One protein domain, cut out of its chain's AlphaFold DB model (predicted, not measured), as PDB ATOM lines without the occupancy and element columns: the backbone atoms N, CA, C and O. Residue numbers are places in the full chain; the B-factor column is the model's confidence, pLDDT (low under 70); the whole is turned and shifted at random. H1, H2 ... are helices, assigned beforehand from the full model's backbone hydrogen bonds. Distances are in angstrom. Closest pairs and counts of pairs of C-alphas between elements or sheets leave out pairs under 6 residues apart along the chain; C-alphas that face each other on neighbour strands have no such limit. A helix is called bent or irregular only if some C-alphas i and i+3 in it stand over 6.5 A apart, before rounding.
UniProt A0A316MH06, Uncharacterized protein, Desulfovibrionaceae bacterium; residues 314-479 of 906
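This is residues 314 to 479 of the 906 residues of an uncharacterized protein of Desulfovibrionaceae bacterium (UniProt A0A316MH06). Crossed helices build this body: H4, sharply kinked near residue 390, and H5 make its core, and the long helical hairpin of H7 and H8 packs on one side, with H8 crossing H4. On the opposite side H2 packs on H5, and H1 lies outermost, near H5 but touching no helix, while H3 and H6 pack together at one end. The printed part has 166 residues with eight named helices, H1 to H8 in order, and no named strand, an all helix class. It is compact, with a radius of gyration of the C-alphas of 15.9 A and spans of 44 by 38 by 24 A.

H1, residues 317 to 329, is close but not clearly touching to H5, residues 398 to 415; the closest C-alphas, of Leu 319 and Asp 415, are 7.8 A apart. H2, residues 338 to 346, touches residues 405 to 413 of H5 at a steep tilt of 55 degrees, closest at the C-alphas of Gly 346 and Ala 409, 4.0 A. H3, residues 352 to 359, and H4, residues 367 to 396, form a helical hairpin; the C-alphas of Leu 354 and Leu 373 come closest, 6.4 A. H4, the hub, touches five helices and is irregular, with C-alphas 388 and 391 9.5 A apart. H6, residues 420 to 425, touches H3, closest at the C-alphas of Leu 355 and Leu 420, 5.4 A. H7, residues 428 to 449, and H8, residues 454 to 472, form a helical hairpin at a shallow tilt of 24 degrees, closest at the C-alphas of Gly 445 and Gly 460, 4.0 A. Residues 462 to 470 of H8 touch residues 374 to 382 of H4, about perpendicular at 75 degrees, closest at the C-alphas of Ala 379 and Ser 466, 4.3 A. H5 and H7 are apart. Every O i to N i+4 pair is within hydrogen-bond range in H2, H3, H5, H6, H7 and H8; in H1 it is 8 of 9 and in H4 23 of 26.

H1 begins at C-alpha 317 (136.143, 179.158, 137.089). From first to last C-alpha, H1 measures 18.7 A, H4 35.9 A, H5 25.7 A, H7 31.0 A and H8 27.2 A; H2, H3 and H6 are shorter. H8 ends at C-alpha 472 (151.354, 172.638, 125.799).

The two C-alphas farthest apart, of Pro 317 and Ser 452, are 48.1 A apart. The printed part has no cut and no long link. The mean pLDDT of the printed part is 90.5, and no printed residue is under 70.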
ATOM      1  N   GLY A 314     137.313 170.678 140.378       89.69
ATOM      2  CA  GLY A 314     137.843 171.766 141.206       89.69
ATOM      3  C   GLY A 314     138.741 172.738 140.436       89.69
ATOM      4  O   GLY A 314     139.592 173.376 141.049       89.69
ATOM      5  N   LEU A 315     138.552 172.837 139.115       92.44
ATOM      6  CA  LEU A 315     139.252 173.798 138.262       92.44
ATOM      7  C   LEU A 315     138.895 175.238 138.648       92.44
ATOM      8  O   LEU A 315     137.798 175.509 139.152       92.44
ATOM      9  N   SER A 316     139.779 176.184 138.333       91.06
ATOM     10  CA  SER A 316     139.438 177.602 138.384       91.06
ATOM     11  C   SER A 316     138.224 177.902 137.488       91.06
ATOM     12  O   SER A 316     138.064 177.273 136.436       91.06
ATOM     13  N   PRO A 317     137.367 178.880 137.845       90.06
ATOM     14  CA  PRO A 317     136.143 179.158 137.089       90.06
ATOM     15  C   PRO A 317     136.390 179.419 135.596       90.06
ATOM     16  O   PRO A 317     135.666 178.907 134.748       90.06
ATOM     17  N   ARG A 318     137.474 180.138 135.264       88.44
ATOM     18  CA  ARG A 318     137.881 180.394 133.875       88.44
ATOM     19  C   ARG A 318     138.147 179.097 133.112       88.44
ATOM     20  O   ARG A 318     137.707 178.956 131.976       88.44
ATOM     21  N   LEU A 319     138.914 178.183 133.709       90.88
ATOM     22  CA  LEU A 319     139.289 176.939 133.047       90.88
ATOM     23  C   LEU A 319     138.099 175.977 132.956       90.88
ATOM     24  O   LEU A 319     137.937 175.302 131.944       90.88
ATOM     25  N   ALA A 320     137.224 175.976 133.965       92.88
ATOM     26  CA  ALA A 320     135.973 175.230 133.932       92.88
ATOM     27  C   ALA A 320     135.063 175.674 132.770       92.88
ATOM     28  O   ALA A 320     134.545 174.828 132.039       92.88
ATOM     29  N   ASP A 321     134.902 176.984 132.558       91.56
ATOM     30  CA  ASP A 321     134.117 177.519 131.439       91.56
ATOM     31  C   ASP A 321     134.696 177.087 130.075       91.56
ATOM     32  O   ASP A 321     133.951 176.644 129.194       91.56
ATOM     33  N   ASP A 322     136.023 177.165 129.916       90.25
ATOM     34  CA  ASP A 322     136.723 176.750 128.691       90.25
ATOM     35  C   ASP A 322     136.548 175.247 128.425       90.25
ATOM     36  O   ASP A 322     136.128 174.845 127.338       90.25
ATOM     37  N   TRP A 323     136.761 174.400 129.436       93.69
ATOM     38  CA  TRP A 323     136.615 172.947 129.298       93.69
ATOM     39  C   TRP A 323     135.175 172.534 128.988       93.69
ATOM     40  O   TRP A 323     134.961 171.633 128.176       93.69
ATOM     41  N   LYS A 324     134.170 173.211 129.558       92.69
ATOM     42  CA  LYS A 324     132.759 172.982 129.203       92.69
ATOM     43  C   LYS A 324     132.465 173.319 127.744       92.69
ATOM     44  O   LYS A 324     131.749 172.569 127.084       92.69
ATOM     45  N   SER A 325     133.041 174.402 127.225       89.88
ATOM     46  CA  SER A 325     132.953 174.744 125.802       89.88
ATOM     47  C   SER A 325     133.589 173.660 124.928       89.88
ATOM     48  O   SER A 325     132.949 173.113 124.026       89.88
ATOM     49  N   LYS A 326     134.813 173.248 125.278       91.94
ATOM     50  CA  LYS A 326     135.555 172.204 124.564       91.94
ATOM     51  C   LYS A 326     134.891 170.836 124.608       91.94
ATOM     52  O   LYS A 326     134.954 170.114 123.615       91.94
ATOM     53  N   ALA A 327     134.189 170.497 125.691       93.12
ATOM     54  CA  ALA A 327     133.425 169.256 125.787       93.12
ATOM     55  C   ALA A 327     132.488 169.077 124.584       93.12
ATOM     56  O   ALA A 327     132.405 167.976 124.037       93.12
ATOM     57  N   LEU A 328     131.822 170.154 124.151       91.50
ATOM     58  CA  LEU A 328     130.856 170.141 123.050       91.50
ATOM     59  C   LEU A 328     131.525 170.331 121.684       91.50
ATOM     60  O   LEU A 328     131.193 169.605 120.745       91.50
ATOM     61  N   SER A 329     132.478 171.260 121.576       89.94
ATOM     62  CA  SER A 329     133.046 171.661 120.283       89.94
ATOM     63  C   SER A 329     134.164 170.749 119.772       89.94
ATOM     64  O   SER A 329     134.430 170.728 118.577       89.94
ATOM     65  N   GLU A 330     134.874 170.046 120.658       89.06
ATOM     66  CA  GLU A 330     136.088 169.318 120.285       89.06
ATOM     67  C   GLU A 330     135.770 167.874 119.876       89.06
ATOM     68  O   GLU A 330     135.185 167.095 120.639       89.06
ATOM     69  N   ARG A 331     136.155 167.486 118.659       86.19
ATOM     70  CA  ARG A 331     135.823 166.168 118.087       86.19
ATOM     71  C   ARG A 331     136.585 165.016 118.740       86.19
ATOM     72  O   ARG A 331     136.091 163.888 118.773       86.19
ATOM     73  N   THR A 332     137.802 165.292 119.186       85.31
ATOM     74  CA  THR A 332     138.769 164.334 119.740       85.31
ATOM     75  C   THR A 332     138.469 163.973 121.193       85.31
ATOM     76  O   THR A 332     138.849 162.895 121.643       85.31
ATOM     77  N   LEU A 333     137.685 164.802 121.892       85.62
ATOM     78  CA  LEU A 333     137.122 164.489 123.204       85.62
ATOM     79  C   LEU A 333     135.914 163.560 123.063       85.62
ATOM     80  O   LEU A 333     134.763 164.003 122.958       85.62
ATOM     81  N   ASP A 334     136.195 162.260 123.019       81.44
ATOM     82  CA  ASP A 334     135.236 161.247 122.590       81.44
ATOM     83  C   ASP A 334     134.935 160.127 123.595       81.44
ATOM     84  O   ASP A 334     134.068 159.283 123.338       81.44
ATOM     85  N   LYS A 335     135.600 160.137 124.753       84.88
ATOM     86  CA  LYS A 335     135.286 159.278 125.901       84.88
ATOM     87  C   LYS A 335     134.861 160.151 127.082       84.88
ATOM     88  O   LYS A 335     135.448 161.200 127.329       84.88
ATOM     89  N   GLY A 336     133.840 159.702 127.812       84.00
ATOM     90  CA  GLY A 336     133.212 160.465 128.898       84.00
ATOM     91  C   GLY A 336     134.130 160.786 130.086       84.00
ATOM     92  O   GLY A 336     133.829 161.686 130.863       84.00
ATOM     93  N   ASP A 337     135.243 160.066 130.230       87.56
ATOM     94  CA  ASP A 337     136.185 160.143 131.350       87.56
ATOM     95  C   ASP A 337     137.463 160.945 131.045       87.56
ATOM     96  O   ASP A 337     138.237 161.211 131.964       87.56
ATOM     97  N   MET A 338     137.678 161.379 129.795       92.19
ATOM     98  CA  MET A 338     138.940 161.996 129.357       92.19
ATOM     99  C   MET A 338     139.379 163.175 130.228       92.19
ATOM    100  O   MET A 338     140.505 163.171 130.712       92.19
ATOM    101  N   PHE A 339     138.503 164.148 130.503       94.62
ATOM    102  CA  PHE A 339     138.857 165.281 131.368       94.62
ATOM    103  C   PHE A 339     139.227 164.865 132.789       94.62
ATOM    104  O   PHE A 339     140.148 165.436 133.369       94.62
ATOM    105  N   THR A 340     138.562 163.847 133.339       93.25
ATOM    106  CA  THR A 340     138.902 163.333 134.672       93.25
ATOM    107  C   THR A 340     140.291 162.699 134.664       93.25
ATOM    108  O   THR A 340     141.088 162.968 135.562       93.25
ATOM    109  N   SER A 341     140.614 161.924 133.627       91.62
ATOM    110  CA  SER A 341     141.931 161.305 133.455       91.62
ATOM    111  C   SER A 341     143.036 162.342 133.238       91.62
ATOM    112  O   SER A 341     144.058 162.302 133.922       91.62
ATOM    113  N   PHE A 342     142.823 163.316 132.349       94.00
ATOM    114  CA  PHE A 342     143.795 164.379 132.075       94.00
ATOM    115  C   PHE A 342     144.053 165.238 133.312       94.00
ATOM    116  O   PHE A 342     145.209 165.497 133.655       94.00
ATOM    117  N   HIS A 343     142.992 165.619 134.027       95.56
ATOM    118  CA  HIS A 343     143.106 166.365 135.273       95.56
ATOM    119  C   HIS A 343     143.865 165.574 136.343       95.56
ATOM    120  O   HIS A 343     144.778 166.117 136.962       95.56
ATOM    121  N   ALA A 344     143.549 164.289 136.540       92.31
ATOM    122  CA  ALA A 344     144.232 163.444 137.523       92.31
ATOM    123  C   ALA A 344     145.739 163.310 137.245       92.31
ATOM    124  O   ALA A 344     146.535 163.272 138.182       92.31
ATOM    125  N   VAL A 345     146.137 163.270 135.970       92.62
ATOM    126  CA  VAL A 345     147.552 163.234 135.577       92.62
ATOM    127  C   VAL A 345     148.230 164.587 135.801       92.62
ATOM    128  O   VAL A 345     149.295 164.645 136.413       92.62
ATOM    129  N   GLY A 346     147.622 165.671 135.317       93.62
ATOM    130  CA  GLY A 346     148.204 167.012 135.365       93.62
ATOM    131  C   GLY A 346     148.312 167.591 136.774       93.62
ATOM    132  O   GLY A 346     149.377 168.052 137.180       93.62
ATOM    133  N   SER A 347     147.224 167.513 137.544       93.44
ATOM    134  CA  SER A 347     147.123 168.093 138.893       93.44
ATOM    135  C   SER A 347     148.112 167.502 139.906       93.44
ATOM    136  O   SER A 347     148.409 168.130 140.919       93.44
ATOM    137  N   GLY A 348     148.653 166.308 139.636       91.44
ATOM    138  CA  GLY A 348     149.662 165.659 140.474       91.44
ATOM    139  C   GLY A 348     151.092 166.180 140.283       91.44
ATOM    140  O   GLY A 348     151.982 165.789 141.042       91.44
ATOM    141  N   VAL A 349     151.346 167.031 139.283       93.88
ATOM    142  CA  VAL A 349     152.685 167.561 138.991       93.88
ATOM    143  C   VAL A 349     152.874 168.923 139.666       93.88
ATOM    144  O   VAL A 349     152.187 169.890 139.360       93.88
ATOM    145  N   ASP A 350     153.842 169.021 140.580       93.38
ATOM    146  CA  ASP A 350     154.137 170.274 141.286       93.38
ATOM    147  C   ASP A 350     154.925 171.255 140.404       93.38
ATOM    148  O   ASP A 350     156.102 171.026 140.104       93.38
ATOM    149  N   ALA A 351     154.272 172.354 140.017       94.94
ATOM    150  CA  ALA A 351     154.835 173.417 139.186       94.94
ATOM    151  C   ALA A 351     155.213 174.693 139.968       94.94
ATOM    152  O   ALA A 351     155.561 175.705 139.354       94.94
ATOM    153  N   ARG A 352     155.192 174.682 141.313       95.88
ATOM    154  CA  ARG A 352     155.487 175.877 142.136       95.88
ATOM    155  C   ARG A 352     156.860 176.489 141.863       95.88
ATOM    156  O   ARG A 352     156.978 177.709 141.837       95.88
ATOM    157  N   SER A 353     157.862 175.665 141.564       93.81
ATOM    158  CA  SER A 353     159.208 176.137 141.219       93.81
ATOM    159  C   SER A 353     159.232 177.025 139.970       93.81
ATOM    160  O   SER A 353     160.067 177.917 139.864       93.81
ATOM    161  N   LEU A 354     158.318 176.803 139.015       95.31
ATOM    162  CA  LEU A 354     158.198 177.663 137.839       95.31
ATOM    163  C   LEU A 354     157.614 179.028 138.222       95.31
ATOM    164  O   LEU A 354     158.116 180.049 137.761       95.31
ATOM    165  N   LEU A 355     156.603 179.062 139.097       95.56
ATOM    166  CA  LEU A 355     156.044 180.320 139.606       95.56
ATOM    167  C   LEU A 355     157.086 181.118 140.400       95.56
ATOM    168  O   LEU A 355     157.187 182.329 140.231       95.56
ATOM    169  N   GLU A 356     157.872 180.445 141.243       94.56
ATOM    170  CA  GLU A 356     158.972 181.061 141.991       94.56
ATOM    171  C   GLU A 356     160.003 181.696 141.050       94.56
ATOM    172  O   GLU A 356     160.328 182.871 141.212       94.56
ATOM    173  N   ALA A 357     160.444 180.967 140.019       93.81
ATOM    174  CA  ALA A 357     161.384 181.484 139.026       93.81
ATOM    175  C   ALA A 357     160.806 182.660 138.222       93.81
ATOM    176  O   ALA A 357     161.509 183.629 137.938       93.81
ATOM    177  N   LEU A 358     159.513 182.616 137.881       92.94
ATOM    178  CA  LEU A 358     158.847 183.732 137.215       92.94
ATOM    179  C   LEU A 358     158.768 184.954 138.137       92.94
ATOM    180  O   LEU A 358     159.033 186.061 137.684       92.94
ATOM    181  N   ASN A 359     158.461 184.790 139.420       92.25
ATOM    182  CA  ASN A 359     158.321 185.907 140.359       92.25
ATOM    183  C   ASN A 359     159.649 186.439 140.919       92.25
ATOM    184  O   ASN A 359     159.646 187.454 141.619       92.25
ATOM    185  N   ALA A 360     160.770 185.788 140.614       91.06
ATOM    186  CA  ALA A 360     162.088 186.232 141.035       91.06
ATOM    187  C   ALA A 360     162.460 187.615 140.443       91.06
ATOM    188  O   ALA A 360     161.991 187.986 139.358       91.06
ATOM    189  N   PRO A 361     163.310 188.395 141.140       87.06
ATOM    190  CA  PRO A 361     163.926 189.609 140.619       87.06
ATOM    191  C   PRO A 361     164.481 189.467 139.195       87.06
ATOM    192  O   PRO A 361     165.048 188.443 138.809       87.06
ATOM    193  N   ALA A 362     164.363 190.540 138.409       78.06
ATOM    194  CA  ALA A 362     164.836 190.559 137.029       78.06
ATOM    195  C   ALA A 362     166.337 190.219 136.939       78.06
ATOM    196  O   ALA A 362     167.170 190.893 137.546       78.06
ATOM    197  N   GLY A 363     166.669 189.197 136.144       74.50
ATOM    198  CA  GLY A 363     168.040 188.725 135.926       74.50
ATOM    199  C   GLY A 363     168.494 187.580 136.837       74.50
ATOM    200  O   GLY A 363     169.599 187.089 136.632       74.50
ATOM    201  N   GLU A 364     167.673 187.139 137.798       88.75
ATOM    202  CA  GLU A 364     167.984 185.974 138.644       88.75
ATOM    203  C   GLU A 364     167.847 184.646 137.889       88.75
ATOM    204  O   GLU A 364     168.694 183.773 138.046       88.75
ATOM    205  N   PHE A 365     166.830 184.531 137.030       89.69
ATOM    206  CA  PHE A 365     166.647 183.403 136.118       89.69
ATOM    207  C   PHE A 365     166.648 183.888 134.666       89.69
ATOM    208  O   PHE A 365     165.890 184.792 134.299       89.69
ATOM    209  N   GLY A 366     167.490 183.287 133.830       91.00
ATOM    210  CA  GLY A 366     167.511 183.509 132.386       91.00
ATOM    211  C   GLY A 366     166.507 182.632 131.631       91.00
ATOM    212  O   GLY A 366     166.059 181.598 132.124       91.00
ATOM    213  N   ASP A 367     166.215 182.993 130.377       92.25
ATOM    214  CA  ASP A 367     165.273 182.262 129.513       92.25
ATOM    215  C   ASP A 367     165.594 180.753 129.419       92.25
ATOM    216  O   ASP A 367     164.683 179.929 129.407       92.25
ATOM    217  N   ARG A 368     166.881 180.358 129.411       91.81
ATOM    218  CA  ARG A 368     167.286 178.937 129.353       91.81
ATOM    219  C   ARG A 368     167.036 178.184 130.665       91.81
ATOM    220  O   ARG A 368     166.789 176.983 130.621       91.81
ATOM    221  N   GLU A 369     167.087 178.860 131.810       93.50
ATOM    222  CA  GLU A 369     166.789 178.246 133.112       93.50
ATOM    223  C   GLU A 369     165.282 178.050 133.275       93.50
ATOM    224  O   GLU A 369     164.843 176.968 133.662       93.50
ATOM    225  N   ILE A 370     164.488 179.053 132.878       94.56
ATOM    226  CA  ILE A 370     163.023 178.948 132.820       94.56
ATOM    227  C   ILE A 370     162.613 177.830 131.855       94.56
ATOM    228  O   ILE A 370     161.799 176.978 132.211       94.56
ATOM    229  N   LEU A 371     163.225 177.773 130.668       94.00
ATOM    230  CA  LEU A 371     163.013 176.685 129.718       94.00
ATOM    231  C   LEU A 371     163.343 175.319 130.331       94.00
ATOM    232  O   LEU A 371     162.536 174.405 130.225       94.00
ATOM    233  N   GLY A 372     164.486 175.180 131.009       94.25
ATOM    234  CA  GLY A 372     164.881 173.916 131.636       94.25
ATOM    235  C   GLY A 372     163.899 173.449 132.718       94.25
ATOM    236  O   GLY A 372     163.628 172.252 132.833       94.25
ATOM    237  N   LEU A 373     163.309 174.379 133.479       95.38
ATOM    238  CA  LEU A 373     162.221 174.069 134.414       95.38
ATOM    239  C   LEU A 373     160.972 173.580 133.674       95.38
ATOM    240  O   LEU A 373     160.379 172.579 134.075       95.38
ATOM    241  N   MET A 374     160.595 174.243 132.581       95.19
ATOM    242  CA  MET A 374     159.455 173.843 131.756       95.19
ATOM    243  C   MET A 374     159.653 172.475 131.103       95.19
ATOM    244  O   MET A 374     158.752 171.649 131.164       95.19
ATOM    245  N   GLU A 375     160.827 172.194 130.537       93.62
ATOM    246  CA  GLU A 375     161.176 170.877 129.994       93.62
ATOM    247  C   GLU A 375     161.151 169.811 131.096       93.62
ATOM    248  O   GLU A 375     160.613 168.724 130.909       93.62
ATOM    249  N   SER A 376     161.654 170.116 132.296       95.00
ATOM    250  CA  SER A 376     161.571 169.185 133.426       95.00
ATOM    251  C   SER A 376     160.120 168.853 133.795       95.00
ATOM    252  O   SER A 376     159.783 167.684 134.000       95.00
ATOM    253  N   LEU A 377     159.245 169.860 133.849       96.06
ATOM    254  CA  LEU A 377     157.813 169.659 134.076       96.06
ATOM    255  C   LEU A 377     157.167 168.899 132.908       96.06
ATOM    256  O   LEU A 377     156.391 167.974 133.139       96.06
ATOM    257  N   GLY A 378     157.535 169.221 131.667       94.44
ATOM    258  CA  GLY A 378     157.051 168.561 130.458       94.44
ATOM    259  C   GLY A 378     157.392 167.074 130.453       94.44
ATOM    260  O   GLY A 378     156.528 166.242 130.185       94.44
ATOM    261  N   ALA A 379     158.612 166.718 130.855       93.75
ATOM    262  CA  ALA A 379     159.035 165.333 131.014       93.75
ATOM    263  C   ALA A 379     158.237 164.596 132.107       93.75
ATOM    264  O   ALA A 379     157.878 163.432 131.917       93.75
ATOM    265  N   LYS A 380     157.916 165.261 133.228       95.00
ATOM    266  CA  LYS A 380     157.077 164.687 134.298       95.00
ATOM    267  C   LYS A 380     155.651 164.423 133.815       95.00
ATOM    268  O   LYS A 380     155.150 163.322 134.020       95.00
ATOM    269  N   VAL A 381     155.032 165.391 133.133       94.31
ATOM    270  CA  VAL A 381     153.691 165.235 132.543       94.31
ATOM    271  C   VAL A 381     153.695 164.117 131.502       94.31
ATOM    272  O   VAL A 381     152.862 163.216 131.572       94.31
ATOM    273  N   ALA A 382     154.671 164.107 130.588       92.44
ATOM    274  CA  ALA A 382     154.815 163.051 129.593       92.44
ATOM    275  C   ALA A 382     154.939 161.673 130.256       92.44
ATOM    276  O   ALA A 382     154.241 160.738 129.871       92.44
ATOM    277  N   SER A 383     155.806 161.532 131.259       91.94
ATOM    278  CA  SER A 383     155.996 160.268 131.970       91.94
ATOM    279  C   SER A 383     154.717 159.812 132.675       91.94
ATOM    280  O   SER A 383     154.365 158.637 132.578       91.94
ATOM    281  N   ALA A 384     153.992 160.729 133.316       93.62
ATOM    282  CA  ALA A 384     152.737 160.426 133.994       93.62
ATOM    283  C   ALA A 384     151.622 160.017 133.012       93.62
ATOM    284  O   ALA A 384     150.899 159.058 133.280       93.62
ATOM    285  N   LEU A 385     151.529 160.664 131.845       91.94
ATOM    286  CA  LEU A 385     150.595 160.287 130.778       91.94
ATOM    287  C   LEU A 385     150.884 158.879 130.240       91.94
ATOM    288  O   LEU A 385     149.974 158.053 130.162       91.94
ATOM    289  N   HIS A 386     152.147 158.572 129.929       90.31
ATOM    290  CA  HIS A 386     152.528 157.234 129.467       90.31
ATOM    291  C   HIS A 386     152.304 156.167 130.549       90.31
ATOM    292  O   HIS A 386     151.902 155.053 130.225       90.31
ATOM    293  N   ALA A 387     152.523 156.493 131.828       91.12
ATOM    294  CA  ALA A 387     152.250 155.582 132.938       91.12
ATOM    295  C   ALA A 387     150.746 155.322 133.131       91.12
ATOM    296  O   ALA A 387     150.366 154.205 133.475       91.12
ATOM    297  N   HIS A 388     149.896 156.329 132.901       91.50
ATOM    298  CA  HIS A 388     148.444 156.201 133.018       91.50
ATOM    299  C   HIS A 388     147.838 155.347 131.895       91.50
ATOM    300  O   HIS A 388     147.057 154.440 132.171       91.50
ATOM    301  N   TYR A 389     148.200 155.620 130.636       88.25
ATOM    302  CA  TYR A 389     147.616 154.932 129.478       88.25
ATOM    303  C   TYR A 389     148.333 153.621 129.114       88.25
ATOM    304  O   TYR A 389     147.725 152.717 128.545       88.25
ATOM    305  N   GLY A 390     149.625 153.488 129.419       89.31
ATOM    306  CA  GLY A 390     150.450 152.421 128.852       89.31
ATOM    307  C   GLY A 390     150.630 152.562 127.327       89.31
ATOM    308  O   GLY A 390     150.027 153.430 126.698       89.31
ATOM    309  N   PRO A 391     151.476 151.730 126.697       85.38
ATOM    310  CA  PRO A 391     151.851 151.901 125.291       85.38
ATOM    311  C   PRO A 391     150.689 151.677 124.310       85.38
ATOM    312  O   PRO A 391     150.552 152.436 123.353       85.38
ATOM    313  N   GLU A 392     149.840 150.672 124.549       87.88
ATOM    314  CA  GLU A 392     148.720 150.340 123.656       87.88
ATOM    315  C   GLU A 392     147.626 151.413 123.701       87.88
ATOM    316  O   GLU A 392     147.299 151.989 122.664       87.88
ATOM    317  N   ALA A 393     147.120 151.768 124.888       85.94
ATOM    318  CA  ALA A 393     146.056 152.770 124.983       85.94
ATOM    319  C   ALA A 393     146.553 154.180 124.617       85.94
ATOM    320  O   ALA A 393     145.779 154.982 124.097       85.94
ATOM    321  N   TRP A 394     147.841 154.484 124.828       89.19
ATOM    322  CA  TRP A 394     148.445 155.728 124.343       89.19
ATOM    323  C   TRP A 394     148.471 155.788 122.812       89.19
ATOM    324  O   TRP A 394     148.176 156.833 122.233       89.19
ATOM    325  N   ALA A 395     148.779 154.675 122.139       86.06
ATOM    326  CA  ALA A 395     148.717 154.594 120.682       86.06
ATOM    327  C   ALA A 395     147.273 154.707 120.158       86.06
ATOM    328  O   ALA A 395     147.045 155.382 119.154       86.06
ATOM    329  N   GLU A 396     146.298 154.118 120.858       85.94
ATOM    330  CA  GLU A 396     144.873 154.192 120.499       85.94
ATOM    331  C   GLU A 396     144.287 155.609 120.550       85.94
ATOM    332  O   GLU A 396     143.336 155.888 119.820       85.94
ATOM    333  N   LEU A 397     144.840 156.518 121.365       81.88
ATOM    334  CA  LEU A 397     144.426 157.928 121.368       81.88
ATOM    335  C   LEU A 397     144.685 158.620 120.017       81.88
ATOM    336  O   LEU A 397     144.033 159.615 119.702       81.88
ATOM    337  N   GLY A 398     145.633 158.112 119.221       85.31
ATOM    338  CA  GLY A 398     146.080 158.756 117.988       85.31
ATOM    339  C   GLY A 398     146.806 160.085 118.230       85.31
ATOM    340  O   GLY A 398     146.917 160.566 119.355       85.31
ATOM    341  N   GLY A 399     147.329 160.694 117.162       85.69
ATOM    342  CA  GLY A 399     148.121 161.928 117.264       85.69
ATOM    343  C   GLY A 399     147.359 163.083 117.924       85.69
ATOM    344  O   GLY A 399     147.878 163.701 118.853       85.69
ATOM    345  N   ASP A 400     146.117 163.314 117.494       85.19
ATOM    346  CA  ASP A 400     145.294 164.411 118.009       85.19
ATOM    347  C   ASP A 400     144.901 164.181 119.480       85.19
ATOM    348  O   ASP A 400     145.094 165.065 120.312       85.19
ATOM    349  N   GLY A 401     144.456 162.970 119.844       88.06
ATOM    350  CA  GLY A 401     144.087 162.643 121.227       88.06
ATOM    351  C   GLY A 401     145.279 162.647 122.190       88.06
ATOM    352  O   GLY A 401     145.148 163.048 123.344       88.06
ATOM    353  N   GLN A 402     146.475 162.269 121.722       90.38
ATOM    354  CA  GLN A 402     147.708 162.467 122.490       90.38
ATOM    355  C   GLN A 402     148.040 163.956 122.655       90.38
ATOM    356  O   GLN A 402     148.610 164.347 123.674       90.38
ATOM    357  N   GLY A 403     147.738 164.790 121.656       90.75
ATOM    358  CA  GLY A 403     147.843 166.247 121.745       90.75
ATOM    359  C   GLY A 403     146.959 166.805 122.858       90.75
ATOM    360  O   GLY A 403     147.468 167.468 123.759       90.75
ATOM    361  N   ASP A 404     145.677 166.437 122.858       91.81
ATOM    362  CA  ASP A 404     144.719 166.821 123.900       91.81
ATOM    363  C   ASP A 404     145.163 166.368 125.288       91.81
ATOM    364  O   ASP A 404     145.145 167.153 126.235       91.81
ATOM    365  N   ALA A 405     145.622 165.123 125.417       92.81
ATOM    366  CA  ALA A 405     146.084 164.596 126.694       92.81
ATOM    367  C   ALA A 405     147.231 165.436 127.278       92.81
ATOM    368  O   ALA A 405     147.229 165.736 128.472       92.81
ATOM    369  N   ARG A 406     148.189 165.863 126.440       94.00
ATOM    370  CA  ARG A 406     149.277 166.770 126.850       94.00
ATOM    371  C   ARG A 406     148.741 168.155 127.206       94.00
ATOM    372  O   ARG A 406     149.125 168.698 128.240       94.00
ATOM    373  N   PHE A 407     147.852 168.700 126.380       94.56
ATOM    374  CA  PHE A 407     147.269 170.026 126.554       94.56
ATOM    375  C   PHE A 407     146.463 170.157 127.847       94.56
ATOM    376  O   PHE A 407     146.801 170.977 128.701       94.56
ATOM    377  N   TYR A 408     145.454 169.311 128.048       95.12
ATOM    378  CA  TYR A 408     144.585 169.384 129.221       95.12
ATOM    379  C   TYR A 408     145.313 168.989 130.514       95.12
ATOM    380  O   TYR A 408     145.057 169.584 131.563       95.12
ATOM    381  N   ALA A 409     146.273 168.054 130.466       96.00
ATOM    382  CA  ALA A 409     147.112 167.757 131.629       96.00
ATOM    383  C   ALA A 409     148.031 168.938 131.988       96.00
ATOM    384  O   ALA A 409     148.174 169.271 133.164       96.00
ATOM    385  N   ALA A 410     148.624 169.612 130.997       95.00
ATOM    386  CA  ALA A 410     149.417 170.815 131.235       95.00
ATOM    387  C   ALA A 410     148.560 171.947 131.822       95.00
ATOM    388  O   ALA A 410     148.969 172.566 132.800       95.00
ATOM    389  N   GLN A 411     147.353 172.180 131.296       94.56
ATOM    390  CA  GLN A 411     146.430 173.171 131.856       94.56
ATOM    391  C   GLN A 411     146.063 172.861 133.312       94.56
ATOM    392  O   GLN A 411     146.181 173.744 134.158       94.56
ATOM    393  N   ALA A 412     145.693 171.614 133.625       95.12
ATOM    394  CA  ALA A 412     145.375 171.198 134.992       95.12
ATOM    395  C   ALA A 412     146.564 171.378 135.952       95.12
ATOM    396  O   ALA A 412     146.386 171.830 137.079       95.12
ATOM    397  N   MET A 413     147.786 171.077 135.502       95.75
ATOM    398  CA  MET A 413     149.006 171.312 136.282       95.75
ATOM    399  C   MET A 413     149.192 172.799 136.621       95.75
ATOM    400  O   MET A 413     149.533 173.139 137.753       95.75
ATOM    401  N   LEU A 414     148.990 173.689 135.642       94.56
ATOM    402  CA  LEU A 414     149.135 175.131 135.855       94.56
ATOM    403  C   LEU A 414     148.036 175.686 136.771       94.56
ATOM    404  O   LEU A 414     148.324 176.539 137.606       94.56
ATOM    405  N   ASP A 415     146.808 175.190 136.632       93.38
ATOM    406  CA  ASP A 415     145.631 175.655 137.372       93.38
ATOM    407  C   ASP A 415     145.711 175.359 138.880       93.38
ATOM    408  O   ASP A 415     145.287 176.169 139.703       93.38
ATOM    409  N   VAL A 416     146.347 174.242 139.255       93.00
ATOM    410  CA  VAL A 416     146.583 173.861 140.662       93.00
ATOM    411  C   VAL A 416     147.554 174.807 141.380       93.00
ATOM    412  O   VAL A 416     147.592 174.826 142.612       93.00
ATOM    413  N   VAL A 417     148.329 175.614 140.647       93.75
ATOM    414  CA  VAL A 417     149.249 176.613 141.208       93.75
ATOM    415  C   VAL A 417     148.682 178.023 140.974       93.75
ATOM    416  O   VAL A 417     148.894 178.602 139.904       93.75
ATOM    417  N   PRO A 418     147.997 178.630 141.967       89.88
ATOM    418  CA  PRO A 418     147.356 179.932 141.800       89.88
ATOM    419  C   PRO A 418     148.325 181.009 141.301       89.88
ATOM    420  O   PRO A 418     149.402 181.204 141.864       89.88
ATOM    421  N   GLY A 419     147.926 181.722 140.246       88.38
ATOM    422  CA  GLY A 419     148.701 182.809 139.643       88.38
ATOM    423  C   GLY A 419     149.796 182.372 138.664       88.38
ATOM    424  O   GLY A 419     150.408 183.237 138.043       88.38
ATOM    425  N   LEU A 420     150.042 181.069 138.464       93.19
ATOM    426  CA  LEU A 420     151.064 180.601 137.518       93.19
ATOM    427  C   LEU A 420     150.709 180.908 136.059       93.19
ATOM    428  O   LEU A 420     151.524 181.487 135.339       93.19
ATOM    429  N   SER A 421     149.490 180.583 135.623       90.62
ATOM    430  CA  SER A 421     149.036 180.939 134.272       90.62
ATOM    431  C   SER A 421     149.028 182.453 134.042       90.62
ATOM    432  O   SER A 421     149.388 182.898 132.954       90.62
ATOM    433  N   ASP A 422     148.675 183.245 135.060       88.62
ATOM    434  CA  ASP A 422     148.667 184.709 134.974       88.62
ATOM    435  C   ASP A 422     150.088 185.282 134.895       88.62
ATOM    436  O   ASP A 422     150.346 186.191 134.107       88.62
ATOM    437  N   ALA A 423     151.036 184.723 135.654       91.00
ATOM    438  CA  ALA A 423     152.442 185.123 135.610       91.00
ATOM    439  C   ALA A 423     153.077 184.866 134.233       91.00
ATOM    440  O   ALA A 423     153.861 185.688 133.753       91.00
ATOM    441  N   LEU A 424     152.713 183.754 133.582       91.81
ATOM    442  CA  LEU A 424     153.104 183.466 132.198       91.81
ATOM    443  C   LEU A 424     152.425 184.430 131.213       91.81
ATOM    444  O   LEU A 424     153.100 185.031 130.377       91.81
ATOM    445  N   ALA A 425     151.111 184.633 131.337       89.00
ATOM    446  CA  ALA A 425     150.343 185.519 130.461       89.00
ATOM    447  C   ALA A 425     150.786 186.989 130.533       89.00
ATOM    448  O   ALA A 425     150.761 187.694 129.526       89.00
ATOM    449  N   ALA A 426     151.248 187.446 131.698       88.31
ATOM    450  CA  ALA A 426     151.777 188.793 131.892       88.31
ATOM    451  C   ALA A 426     153.105 189.050 131.149       88.31
ATOM    452  O   ALA A 426     153.585 190.186 131.132       88.31
ATOM    453  N   ARG A 427     153.726 188.021 130.549       90.19
ATOM    454  CA  ARG A 427     155.030 188.100 129.870       90.19
ATOM    455  C   ARG A 427     154.982 187.509 128.452       90.19
ATOM    456  O   ARG A 427     155.711 186.553 128.175       90.19
ATOM    457  N   PRO A 428     154.186 188.079 127.530       89.06
ATOM    458  CA  PRO A 428     154.004 187.528 126.183       89.06
ATOM    459  C   PRO A 428     155.325 187.384 125.413       89.06
ATOM    460  O   PRO A 428     155.576 186.336 124.828       89.06
ATOM    461  N   ASP A 429     156.234 188.359 125.517       91.44
ATOM    462  CA  ASP A 429     157.538 188.290 124.842       91.44
ATOM    463  C   ASP A 429     158.402 187.116 125.332       91.44
ATOM    464  O   ASP A 429     159.187 186.553 124.567       91.44
ATOM    465  N   LEU A 430     158.309 186.766 126.621       92.25
ATOM    466  CA  LEU A 430     159.005 185.604 127.175       92.25
ATOM    467  C   LEU A 430     158.366 184.315 126.654       92.25
ATOM    468  O   LEU A 430     159.087 183.421 126.222       92.25
ATOM    469  N   VAL A 431     157.032 184.240 126.652       93.06
ATOM    470  CA  VAL A 431     156.282 183.091 126.124       93.06
ATOM    471  C   VAL A 431     156.649 182.816 124.665       93.06
ATOM    472  O   VAL A 431     156.960 181.674 124.330       93.06
ATOM    473  N   ASP A 432     156.712 183.845 123.816       93.06
ATOM    474  CA  ASP A 432     157.086 183.700 122.404       93.06
ATOM    475  C   ASP A 432     158.520 183.177 122.235       93.06
ATOM    476  O   ASP A 432     158.786 182.292 121.413       93.06
ATOM    477  N   ARG A 433     159.470 183.682 123.034       95.38
ATOM    478  CA  ARG A 433     160.854 183.181 123.014       95.38
ATOM    479  C   ARG A 433     160.934 181.728 123.475       95.38
ATOM    480  O   ARG A 433     161.584 180.926 122.803       95.38
ATOM    481  N   LEU A 434     160.244 181.370 124.558       95.44
ATOM    482  CA  LEU A 434     160.197 179.999 125.071       95.44
ATOM    483  C   LEU A 434     159.549 179.039 124.063       95.44
ATOM    484  O   LEU A 434     160.101 177.969 123.820       95.44
ATOM    485  N   MET A 435     158.452 179.429 123.405       94.69
ATOM    486  CA  MET A 435     157.815 178.622 122.355       94.69
ATOM    487  C   MET A 435     158.755 178.342 121.180       94.69
ATOM    488  O   MET A 435     158.816 177.208 120.695       94.69
ATOM    489  N   ASN A 436     159.529 179.339 120.741       94.50
ATOM    490  CA  ASN A 436     160.524 179.159 119.681       94.50
ATOM    491  C   ASN A 436     161.648 178.203 120.102       94.50
ATOM    492  O   ASN A 436     162.030 177.323 119.329       94.50
ATOM    493  N   MET A 437     162.153 178.339 121.333       95.19
ATOM    494  CA  MET A 437     163.187 177.446 121.867       95.19
ATOM    495  C   MET A 437     162.678 176.005 121.985       95.19
ATOM    496  O   MET A 437     163.331 175.092 121.488       95.19
ATOM    497  N   LEU A 438     161.482 175.805 122.541       94.31
ATOM    498  CA  LEU A 438     160.852 174.487 122.636       94.31
ATOM    499  C   LEU A 438     160.590 173.865 121.262       94.31
ATOM    500  O   LEU A 438     160.726 172.658 121.099       94.31
ATOM    501  N   SER A 439     160.238 174.674 120.257       92.81
ATOM    502  CA  SER A 439     160.054 174.191 118.881       92.81
ATOM    503  C   SER A 439     161.362 173.687 118.276       92.81
ATOM    504  O   SER A 439     161.376 172.652 117.610       92.81
ATOM    505  N   ALA A 440     162.471 174.381 118.541       92.62
ATOM    506  CA  ALA A 440     163.796 173.929 118.133       92.62
ATOM    507  C   ALA A 440     164.199 172.630 118.853       92.62
ATOM    508  O   ALA A 440     164.700 171.707 118.209       92.62
ATOM    509  N   ASP A 441     163.936 172.529 120.158       91.56
ATOM    510  CA  ASP A 441     164.247 171.336 120.952       91.56
ATOM    511  C   ASP A 441     163.365 170.132 120.539       91.56
ATOM    512  O   ASP A 441     163.874 169.018 120.389       91.56
ATOM    513  N   ALA A 442     162.086 170.350 120.205       89.88
ATOM    514  CA  ALA A 442     161.210 169.328 119.624       89.88
ATOM    515  C   ALA A 442     161.699 168.846 118.245       89.88
ATOM    516  O   ALA A 442     161.765 167.639 118.005       89.88
ATOM    517  N   GLY A 443     162.092 169.770 117.357       89.81
ATOM    518  CA  GLY A 443     162.642 169.441 116.036       89.81
ATOM    519  C   GLY A 443     163.938 168.635 116.128       89.81
ATOM    520  O   GLY A 443     164.087 167.609 115.468       89.81
ATOM    521  N   LYS A 444     164.836 169.025 117.038       91.25
ATOM    522  CA  LYS A 444     166.059 168.270 117.331       91.25
ATOM    523  C   LYS A 444     165.759 166.875 117.884       91.25
ATOM    524  O   LYS A 444     166.422 165.910 117.510       91.25
ATOM    525  N   GLY A 445     164.762 166.750 118.761       89.06
ATOM    526  CA  GLY A 445     164.296 165.457 119.261       89.06
ATOM    527  C   GLY A 445     163.792 164.546 118.138       89.06
ATOM    528  O   GLY A 445     164.162 163.373 118.086       89.06
ATOM    529  N   MET A 446     163.032 165.100 117.187       89.25
ATOM    530  CA  MET A 446     162.550 164.373 116.011       89.25
ATOM    531  C   MET A 446     163.704 163.875 115.128       89.25
ATOM    532  O   MET A 446     163.727 162.697 114.771       89.25
ATOM    533  N   GLU A 447     164.695 164.720 114.832       88.56
ATOM    534  CA  GLU A 447     165.892 164.320 114.075       88.56
ATOM    535  C   GLU A 447     166.644 163.165 114.753       88.56
ATOM    536  O   GLU A 447     167.009 162.182 114.105       88.56
ATOM    537  N   LEU A 448     166.834 163.251 116.074       87.88
ATOM    538  CA  LEU A 448     167.514 162.220 116.861       87.88
ATOM    539  C   LEU A 448     166.705 160.921 116.961       87.88
ATOM    540  O   LEU A 448     167.293 159.841 116.955       87.88
ATOM    541  N   SER A 449     165.371 161.004 116.987       82.19
ATOM    542  CA  SER A 449     164.488 159.831 117.027       82.19
ATOM    543  C   SER A 449     164.549 158.974 115.751       82.19
ATOM    544  O   SER A 449     164.216 157.793 115.791       82.19
ATOM    545  N   GLY A 450     165.029 159.536 114.633       79.88
ATOM    546  CA  GLY A 450     165.306 158.809 113.386       79.88
ATOM    547  C   GLY A 450     166.703 158.178 113.315       79.88
ATOM    548  O   GLY A 450     167.071 157.621 112.280       79.88
ATOM    549  N   SER A 451     167.503 158.291 114.380       82.50
ATOM    550  CA  SER A 451     168.862 157.749 114.434       82.50
ATOM    551  C   SER A 451     168.868 156.221 114.464       82.50
ATOM    552  O   SER A 451     168.024 155.581 115.083       82.50
ATOM    553  N   SER A 452     169.887 155.620 113.848       79.50
ATOM    554  CA  SER A 452     170.148 154.178 113.918       79.50
ATOM    555  C   SER A 452     170.792 153.732 115.239       79.50
ATOM    556  O   SER A 452     170.958 152.535 115.464       79.50
ATOM    557  N   SER A 453     171.175 154.673 116.110       87.19
ATOM    558  CA  SER A 453     171.685 154.387 117.454       87.19
ATOM    559  C   SER A 453     170.547 154.384 118.470       87.19
ATOM    560  O   SER A 453     169.895 155.406 118.661       87.19
ATOM    561  N   GLU A 454     170.378 153.266 119.176       83.12
ATOM    562  CA  GLU A 454     169.332 153.065 120.191       83.12
ATOM    563  C   GLU A 454     169.366 154.140 121.293       83.12
ATOM    564  O   GLU A 454     168.350 154.766 121.580       83.12
ATOM    565  N   ASN A 455     170.556 154.486 121.800       85.88
ATOM    566  CA  ASN A 455     170.721 155.555 122.796       85.88
ATOM    567  C   ASN A 455     170.307 156.941 122.271       85.88
ATOM    568  O   ASN A 455     169.746 157.741 123.017       85.88
ATOM    569  N   LEU A 456     170.618 157.257 121.008       84.94
ATOM    570  CA  LEU A 456     170.239 158.544 120.410       84.94
ATOM    571  C   LEU A 456     168.743 158.590 120.093       84.94
ATOM    572  O   LEU A 456     168.135 159.649 120.225       84.94
ATOM    573  N   LEU A 457     168.159 157.447 119.731       85.56
ATOM    574  CA  LEU A 457     166.729 157.301 119.505       85.56
ATOM    575  C   LEU A 457     165.948 157.546 120.799       85.56
ATOM    576  O   LEU A 457     165.060 158.397 120.814       85.56
ATOM    577  N   GLU A 458     166.315 156.882 121.900       84.69
ATOM    578  CA  GLU A 458     165.675 157.086 123.208       84.69
ATOM    579  C   GLU A 458     165.804 158.538 123.683       84.69
ATOM    580  O   GLU A 458     164.819 159.159 124.088       84.69
ATOM    581  N   GLN A 459     167.001 159.124 123.568       86.19
ATOM    582  CA  GLN A 459     167.229 160.531 123.910       86.19
ATOM    583  C   GLN A 459     166.393 161.482 123.045       86.19
ATOM    584  O   GLN A 459     165.832 162.446 123.570       86.19
ATOM    585  N   GLY A 460     166.277 161.208 121.744       86.94
ATOM    586  CA  GLY A 460     165.457 161.987 120.820       86.94
ATOM    587  C   GLY A 460     163.973 161.945 121.176       86.94
ATOM    588  O   GLY A 460     163.334 162.993 121.270       86.94
ATOM    589  N   VAL A 461     163.442 160.754 121.466       85.81
ATOM    590  CA  VAL A 461     162.041 160.562 121.880       85.81
ATOM    591  C   VAL A 461     161.749 161.266 123.206       85.81
ATOM    592  O   VAL A 461     160.719 161.933 123.333       85.81
ATOM    593  N   HIS A 462     162.650 161.168 124.189       86.62
ATOM    594  CA  HIS A 462     162.498 161.860 125.470       86.62
ATOM    595  C   HIS A 462     162.518 163.383 125.319       86.62
ATOM    596  O   HIS A 462     161.646 164.055 125.874       86.62
ATOM    597  N   LEU A 463     163.469 163.923 124.548       88.88
ATOM    598  CA  LEU A 463     163.571 165.359 124.287       88.88
ATOM    599  C   LEU A 463     162.321 165.879 123.568       88.88
ATOM    600  O   LEU A 463     161.729 166.862 124.003       88.88
ATOM    601  N   MET A 464     161.881 165.178 122.520       90.06
ATOM    602  CA  MET A 464     160.689 165.540 121.756       90.06
ATOM    603  C   MET A 464     159.437 165.551 122.643       90.06
ATOM    604  O   MET A 464     158.718 166.545 122.680       90.06
ATOM    605  N   ASN A 465     159.181 164.478 123.396       87.94
ATOM    606  CA  ASN A 465     157.993 164.392 124.251       87.94
ATOM    607  C   ASN A 465     157.998 165.433 125.378       87.94
ATOM    608  O   ASN A 465     156.948 165.997 125.687       87.94
ATOM    609  N   SER A 466     159.167 165.692 125.967       91.81
ATOM    610  CA  SER A 466     159.360 166.744 126.966       91.81
ATOM    611  C   SER A 466     159.014 168.120 126.394       91.81
ATOM    612  O   SER A 466     158.162 168.822 126.944       91.81
ATOM    613  N   ALA A 467     159.599 168.460 125.241       92.31
ATOM    614  CA  ALA A 467     159.387 169.738 124.580       92.31
ATOM    615  C   ALA A 467     157.921 169.935 124.163       92.31
ATOM    616  O   ALA A 467     157.354 170.987 124.434       92.31
ATOM    617  N   LEU A 468     157.266 168.916 123.594       90.94
ATOM    618  CA  LEU A 468     155.846 168.985 123.210       90.94
ATOM    619  C   LEU A 468     154.913 169.197 124.418       90.94
ATOM    620  O   LEU A 468     153.952 169.970 124.345       90.94
ATOM    621  N   CYS A 469     155.188 168.547 125.555       92.50
ATOM    622  CA  CYS A 469     154.416 168.775 126.784       92.50
ATOM    623  C   CYS A 469     154.681 170.169 127.369       92.50
ATOM    624  O   CYS A 469     153.752 170.829 127.820       92.50
ATOM    625  N   ALA A 470     155.927 170.644 127.326       93.62
ATOM    626  CA  ALA A 470     156.274 171.992 127.761       93.62
ATOM    627  C   ALA A 470     155.643 173.073 126.864       93.62
ATOM    628  O   ALA A 470     155.158 174.079 127.375       93.62
ATOM    629  N   GLN A 471     155.555 172.852 125.546       93.88
ATOM    630  CA  GLN A 471     154.826 173.744 124.632       93.88
ATOM    631  C   GLN A 471     153.355 173.838 125.015       93.88
ATOM    632  O   GLN A 471     152.785 174.923 125.024       93.88
ATOM    633  N   SER A 472     152.758 172.707 125.392       93.25
ATOM    634  CA  SER A 472     151.354 172.638 125.799       93.25
ATOM    635  C   SER A 472     151.038 173.527 127.011       93.25
ATOM    636  O   SER A 472     149.923 174.022 127.117       93.25
ATOM    637  N   MET A 473     152.019 173.805 127.882       93.62
ATOM    638  CA  MET A 473     151.875 174.731 129.020       93.62
ATOM    639  C   MET A 473     151.756 176.202 128.596       93.62
ATOM    640  O   MET A 473     151.259 177.030 129.352       93.62
ATOM    641  N   LEU A 474     152.250 176.547 127.407       93.19
ATOM    642  CA  LEU A 474     152.227 177.912 126.876       93.19
ATOM    643  C   LEU A 474     151.009 178.166 125.977       93.19
ATOM    644  O   LEU A 474     150.771 179.299 125.555       93.19
ATOM    645  N   LEU A 475     150.222 177.125 125.697       88.38
ATOM    646  CA  LEU A 475     148.972 177.213 124.952       88.38
ATOM    647  C   LEU A 475     147.802 177.521 125.900       88.38
ATOM    648  O   LEU A 475     147.778 177.088 127.049       88.38
ATOM    649  N   GLY A 476     146.806 178.271 125.423       80.25
ATOM    650  CA  GLY A 476     145.590 178.563 126.202       80.25
ATOM    651  C   GLY A 476     145.799 179.458 127.437       80.25
ATOM    652  O   GLY A 476     144.941 179.500 128.328       80.25
ATOM    653  N   LEU A 477     146.925 180.178 127.511       87.94
ATOM    654  CA  LEU A 477     147.172 181.177 128.554       87.94
ATOM    655  C   LEU A 477     146.110 182.293 128.504       87.94
ATOM    656  O   LEU A 477     145.653 182.653 127.414       87.94
ATOM    657  N   PRO A 478     145.695 182.850 129.658       83.12
ATOM    658  CA  PRO A 478     144.644 183.859 129.702       83.12
ATOM    659  C   PRO A 478     145.033 185.109 128.907       83.12
ATOM    660  O   PRO A 478     146.080 185.707 129.136       83.12
ATOM    661  N   ARG A 479     144.155 185.538 127.994       84.38
ATOM    662  CA  ARG A 479     144.278 186.799 127.247       84.38
ATOM    663  C   ARG A 479     143.041 187.657 127.504       84.38
ATOM    664  O   ARG A 479     142.096 187.601 126.717       84.38
TER     665      ARG A 479